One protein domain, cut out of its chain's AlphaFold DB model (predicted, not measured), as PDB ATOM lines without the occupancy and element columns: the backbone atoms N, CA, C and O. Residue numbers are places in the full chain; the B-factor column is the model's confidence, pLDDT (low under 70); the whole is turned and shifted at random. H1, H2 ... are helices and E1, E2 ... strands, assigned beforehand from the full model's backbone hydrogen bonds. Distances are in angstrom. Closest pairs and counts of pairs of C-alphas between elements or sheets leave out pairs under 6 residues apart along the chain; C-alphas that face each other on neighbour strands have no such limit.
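AT A GLANCE: This is residues 2 to 47 of the 87 residues of an uncharacterized protein of Candidatus Nitrosopelagicus sp (UniProt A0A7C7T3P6). With little regular structure, this is a small two-stranded sheet, E1 and E2, with one short helix, H1, in the loop between its strands at one end, and a tail through residues 40 to 47 running away toward the other end. After E2 the chain folds back, and residues 35 to 36 pair with residues 29 to 30 of E2. The printed part has 46 residues, with E1, H1, E2 in order, an antiparallel sheet and a mixed class; 13 residues are in named elements. It is loose, radius of gyration of the C-alphas 12.1 A, and elongated, 41 by 22 by 16 A.

IN THESE COORDINATES: E1, residues 13 to 15, begins at C-alpha (133.861, 126.006, 141.707) and is 7.1 A long. E2, residues 28 to 30, spans 6.7 A and ends at (135.946, 124.604, 145.743). H1, residues 17 to 23, spans 10.0 A.

HOW THE PARTS SIT: E1 and E2 are antiparallel at 140 degrees; N 14 and O 29 are within hydrogen-bond range at 2.9 A. Tight links join E1 to H1 and H1 to E2. In H1 every O i to N i+4 pair is within hydrogen-bond range.

THE WHOLE: The C-alphas farthest apart, Thr 21 and Pro 47, are 40.8 A apart. The printed part has no cut. Residues 40 to 47 have pLDDT under 70.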
ATOM      1  N   LEU A   2     128.630 129.531 138.803       79.25
ATOM      2  CA  LEU A   2     127.925 130.434 139.717       79.25
ATOM      3  C   LEU A   2     127.206 129.655 140.838       79.25
ATOM      4  O   LEU A   2     126.256 128.917 140.548       79.25
ATOM      5  N   CYS A   3     127.568 129.843 142.121       81.19
ATOM      6  CA  CYS A   3     126.700 129.393 143.228       81.19
ATOM      7  C   CYS A   3     125.436 130.264 143.218       81.19
ATOM      8  O   CYS A   3     125.448 131.401 143.681       81.19
ATOM      9  N   LYS A   4     124.298 129.711 142.775       75.56
ATOM     10  CA  LYS A   4     122.991 130.403 142.815       75.56
ATOM     11  C   LYS A   4     122.539 130.810 144.227       75.56
ATOM     12  O   LYS A   4     121.666 131.657 144.350       75.56
ATOM     13  N   LYS A   5     123.099 130.209 145.288       74.56
ATOM     14  CA  LYS A   5     122.736 130.525 146.683       74.56
ATOM     15  C   LYS A   5     123.451 131.762 147.234       74.56
ATOM     16  O   LYS A   5     122.834 132.507 147.984       74.56
ATOM     17  N   CYS A   6     124.727 131.982 146.908       78.06
ATOM     18  CA  CYS A   6     125.489 133.148 147.388       78.06
ATOM     19  C   CYS A   6     125.853 134.152 146.285       78.06
ATOM     20  O   CYS A   6     126.360 135.227 146.600       78.06
ATOM     21  N   GLY A   7     125.586 133.831 145.018       75.81
ATOM     22  CA  GLY A   7     125.930 134.664 143.867       75.81
ATOM     23  C   GLY A   7     127.427 134.702 143.554       75.81
ATOM     24  O   GLY A   7     127.848 135.552 142.779       75.81
ATOM     25  N   LEU A   8     128.231 133.821 144.162       79.75
ATOM     26  CA  LEU A   8     129.663 133.748 143.893       79.75
ATOM     27  C   LEU A   8     129.882 133.055 142.548       79.75
ATOM     28  O   LEU A   8     129.580 131.867 142.412       79.75
ATOM     29  N   ASP A   9     130.358 133.811 141.560       80.62
ATOM     30  CA  ASP A   9     130.845 133.258 140.302       80.62
ATOM     31  C   ASP A   9     132.353 133.076 140.393       80.62
ATOM     32  O   ASP A   9     133.102 134.035 140.578       80.62
ATOM     33  N   ALA A  10     132.786 131.825 140.319       80.00
ATOM     34  CA  ALA A  10     134.193 131.481 140.341       80.00
ATOM     35  C   ALA A  10     134.468 130.287 139.430       80.00
ATOM     36  O   ALA A  10     133.677 129.346 139.329       80.00
ATOM     37  N   GLU A  11     135.609 130.317 138.748       84.44
ATOM     38  CA  GLU A  11     136.028 129.251 137.829       84.44
ATOM     39  C   GLU A  11     136.476 127.983 138.563       84.44
ATOM     40  O   GLU A  11     136.335 126.881 138.042       84.44
ATOM     41  N   HIS A  12     136.962 128.121 139.800       84.81
ATOM     42  CA  HIS A  12     137.418 127.007 140.636       84.81
ATOM     43  C   HIS A  12     136.279 126.252 141.341       84.81
ATOM     44  O   HIS A  12     136.537 125.243 141.999       84.81
ATOM     45  N   LEU A  13     135.033 126.721 141.212       87.75
ATOM     46  CA  LEU A  13     133.861 126.006 141.707       87.75
ATOM     47  C   LEU A  13     133.435 124.926 140.716       87.75
ATOM     48  O   LEU A  13     133.141 125.207 139.555       87.75
ATOM     49  N   ILE A  14     133.329 123.692 141.195       90.56
ATOM     50  CA  ILE A  14     132.911 122.532 140.406       90.56
ATOM     51  C   ILE A  14     131.796 121.766 141.119       90.56
ATOM     52  O   ILE A  14     131.625 121.876 142.332       90.56
ATOM     53  N   TRP A  15     131.012 120.990 140.373       89.62
ATOM     54  CA  TRP A  15     130.080 120.036 140.974       89.62
ATOM     55  C   TRP A  15     130.828 118.770 141.379       89.62
ATOM     56  O   TRP A  15     131.553 118.188 140.574       89.62
ATOM     57  N   ASP A  16     130.641 118.346 142.621       90.81
ATOM     58  CA  ASP A  16     131.334 117.187 143.175       90.81
ATOM     59  C   ASP A  16     130.657 115.877 142.746       90.81
ATOM     60  O   ASP A  16     129.626 115.483 143.303       90.81
ATOM     61  N   TYR A  17     131.219 115.230 141.722       91.75
ATOM     62  CA  TYR A  17     130.715 113.959 141.198       91.75
ATOM     63  C   TYR A  17     130.914 112.809 142.191       91.75
ATOM     64  O   TYR A  17     129.970 112.065 142.448       91.75
ATOM     65  N   GLU A  18     132.099 112.713 142.799       90.25
ATOM     66  CA  GLU A  18     132.438 111.668 143.774       90.25
ATOM     67  C   GLU A  18     131.513 111.726 144.995       90.25
ATOM     68  O   GLU A  18     130.997 110.714 145.465       90.25
ATOM     69  N   TYR A  19     131.220 112.920 145.507       90.88
ATOM     70  CA  TYR A  19     130.266 113.060 146.604       90.88
ATOM     71  C   TYR A  19     128.852 112.622 146.202       90.88
ATOM     72  O   TYR A  19     128.149 111.992 146.998       90.88
ATOM     73  N   ASN A  20     128.435 112.917 144.969       93.06
ATOM     74  CA  ASN A  20     127.134 112.503 144.464       93.06
ATOM     75  C   ASN A  20     127.033 110.982 144.273       93.06
ATOM     76  O   ASN A  20     126.013 110.408 144.635       93.06
ATOM     77  N   THR A  21     128.071 110.308 143.773       94.19
ATOM     78  CA  THR A  21     128.058 108.839 143.642       94.19
ATOM     79  C   THR A  21     128.002 108.144 145.002       94.19
ATOM     80  O   THR A  21     127.309 107.141 145.145       94.19
ATOM     81  N   ASN A  22     128.656 108.711 146.019       93.62
ATOM     82  CA  ASN A  22     128.668 108.155 147.373       93.62
ATOM     83  C   ASN A  22     127.399 108.466 148.192       93.62
ATOM     84  O   ASN A  22     126.981 107.648 149.005       93.62
ATOM     85  N   THR A  23     126.786 109.646 148.023       92.56
ATOM     86  CA  THR A  23     125.682 110.114 148.895       92.56
ATOM     87  C   THR A  23     124.350 110.365 148.184       92.56
ATOM     88  O   THR A  23     123.342 110.625 148.845       92.56
ATOM     89  N   GLY A  24     124.334 110.342 146.850       92.38
ATOM     90  CA  GLY A  24     123.185 110.715 146.020       92.38
ATOM     91  C   GLY A  24     122.848 112.209 146.034       92.38
ATOM     92  O   GLY A  24     121.764 112.598 145.598       92.38
ATOM     93  N   LYS A  25     123.719 113.059 146.594       89.88
ATOM     94  CA  LYS A  25     123.490 114.502 146.728       89.88
ATOM     95  C   LYS A  25     124.556 115.290 145.984       89.88
ATOM     96  O   LYS A  25     125.742 115.007 146.088       89.88
ATOM     97  N   TRP A  26     124.132 116.363 145.323       87.81
ATOM     98  CA  TRP A  26     125.046 117.319 144.708       87.81
ATOM     99  C   TRP A  26     125.490 118.391 145.699       87.81
ATOM    100  O   TRP A  26     124.671 119.011 146.385       87.81
ATOM    101  N   ARG A  27     126.795 118.666 145.712       87.38
ATOM    102  CA  ARG A  27     127.391 119.826 146.379       87.38
ATOM    103  C   ARG A  27     128.332 120.550 145.423       87.38
ATOM    104  O   ARG A  27     128.929 119.926 144.548       87.38
ATOM    105  N   LEU A  28     128.463 121.860 145.610       89.56
ATOM    106  CA  LEU A  28     129.550 122.615 144.996       89.56
ATOM    107  C   LEU A  28     130.829 122.351 145.795       89.56
ATOM    108  O   LEU A  28     130.802 122.341 147.026       89.56
ATOM    109  N   PHE A  29     131.930 122.132 145.095       89.12
ATOM    110  CA  PHE A  29     133.258 121.927 145.651       89.12
ATOM    111  C   PHE A  29     134.185 123.018 145.139       89.12
ATOM    112  O   PHE A  29     134.148 123.382 143.962       89.12
ATOM    113  N   ASP A  30     134.986 123.560 146.043       87.88
ATOM    114  CA  ASP A  30     135.946 124.604 145.743       87.88
ATOM    115  C   ASP A  30     137.325 123.975 145.557       87.88
ATOM    116  O   ASP A  30     137.903 123.442 146.506       87.88
ATOM    117  N   ARG A  31     137.854 124.009 144.330       86.19
ATOM    118  CA  ARG A  31     139.146 123.381 144.019       86.19
ATOM    119  C   ARG A  31     140.335 124.133 144.616       86.19
ATOM    120  O   ARG A  31     141.393 123.543 144.765       86.19
ATOM    121  N   ASN A  32     140.178 125.417 144.936       85.25
ATOM    122  CA  ASN A  32     141.258 126.229 145.488       85.25
ATOM    123  C   ASN A  32     141.369 126.060 147.007       85.25
ATOM    124  O   ASN A  32     142.463 126.043 147.554       85.25
ATOM    125  N   MET A  33     140.230 125.930 147.690       83.81
ATOM    126  CA  MET A  33     140.182 125.670 149.132       83.81
ATOM    127  C   MET A  33     140.148 124.173 149.480       83.81
ATOM    128  O   MET A  33     140.070 123.843 150.662       83.81
ATOM    129  N   GLU A  34     140.131 123.298 148.465       86.81
ATOM    130  CA  GLU A  34     140.047 121.830 148.566       86.81
ATOM    131  C   GLU A  34     138.950 121.345 149.526       86.81
ATOM    132  O   GLU A  34     139.070 120.328 150.209       86.81
ATOM    133  N   ARG A  35     137.849 122.096 149.591       86.81
ATOM    134  CA  ARG A  35     136.765 121.853 150.539       86.81
ATOM    135  C   ARG A  35     135.403 122.079 149.894       86.81
ATOM    136  O   ARG A  35     135.291 122.799 148.897       86.81
ATOM    137  N   PRO A  36     134.337 121.500 150.467       86.62
ATOM    138  CA  PRO A  36     132.978 121.807 150.051       86.62
ATOM    139  C   PRO A  36     132.729 123.315 150.079       86.62
ATOM    140  O   PRO A  36     133.052 123.992 151.055       86.62
ATOM    141  N   HIS A  37     132.139 123.837 149.009       85.69
ATOM    142  CA  HIS A  37     131.751 125.232 148.948       85.69
ATOM    143  C   HIS A  37     130.551 125.458 149.867       85.69
ATOM    144  O   HIS A  37     129.395 125.171 149.537       85.69
ATOM    145  N   GLU A  38     130.835 125.987 151.046       82.00
ATOM    146  CA  GLU A  38     129.823 126.455 151.973       82.00
ATOM    147  C   GLU A  38     129.372 127.838 151.508       82.00
ATOM    148  O   GLU A  38     130.018 128.848 151.797       82.00
ATOM    149  N   CYS A  39     128.265 127.894 150.751       77.31
ATOM    150  CA  CYS A  39     127.624 129.172 150.462       77.31
ATOM    151  C   CYS A  39     127.209 129.725 151.841       77.31
ATOM    152  O   CYS A  39     126.229 129.256 152.426       77.31
ATOM    153  N   ILE A  40     127.977 130.681 152.380       67.56
ATOM    154  CA  ILE A  40     127.564 131.472 153.534       67.56
ATOM    155  C   ILE A  40     126.300 132.143 153.037       67.56
ATOM    156  O   ILE A  40     126.348 133.091 152.247       67.56
ATOM    157  N   SER A  41     125.150 131.585 153.419       55.09
ATOM    158  CA  SER A  41     123.931 132.354 153.362       55.09
ATOM    159  C   SER A  41     124.316 133.616 154.095       55.09
ATOM    160  O   SER A  41     124.719 133.589 155.258       55.09
ATOM    161  N   LYS A  42     124.292 134.740 153.383       51.66
ATOM    162  CA  LYS A  42     124.072 135.985 154.071       51.66
ATOM    163  C   LYS A  42     122.721 135.733 154.750       51.66
ATOM    164  O   LYS A  42     121.679 136.073 154.210       51.66
ATOM    165  N   THR A  43     122.726 135.177 155.964       43.66
ATOM    166  CA  THR A  43     122.101 135.885 157.059       43.66
ATOM    167  C   THR A  43     122.661 137.282 156.907       43.66
ATOM    168  O   THR A  43     123.740 137.616 157.395       43.66
ATOM    169  N   VAL A  44     121.977 138.059 156.065       48.59
ATOM    170  CA  VAL A  44     121.837 139.478 156.234       48.59
ATOM    171  C   VAL A  44     121.537 139.535 157.713       48.59
ATOM    172  O   VAL A  44     120.433 139.193 158.134       48.59
ATOM    173  N   LYS A  45     122.570 139.793 158.529       47.62
ATOM    174  CA  LYS A  45     122.338 140.341 159.851       47.62
ATOM    175  C   LYS A  45     121.331 141.433 159.531       47.62
ATOM    176  O   LYS A  45     121.691 142.271 158.689       47.62
ATOM    177  N   PRO A  46     120.071 141.335 160.004       49.75
ATOM    178  CA  PRO A  46     119.083 142.360 159.709       49.75
ATOM    179  C   PRO A  46     119.816 143.675 159.921       49.75
ATOM    180  O   PRO A  46     120.555 143.731 160.916       49.75
ATOM    181  N   PRO A  47     119.777 144.616 158.951       52.56
ATOM    182  CA  PRO A  47     120.525 145.864 159.054       52.56
ATOM    183  C   PRO A  47     120.300 146.316 160.475       52.56
ATOM    184  O   PRO A  47     119.133 146.448 160.846       52.56
TER     185      PRO A  47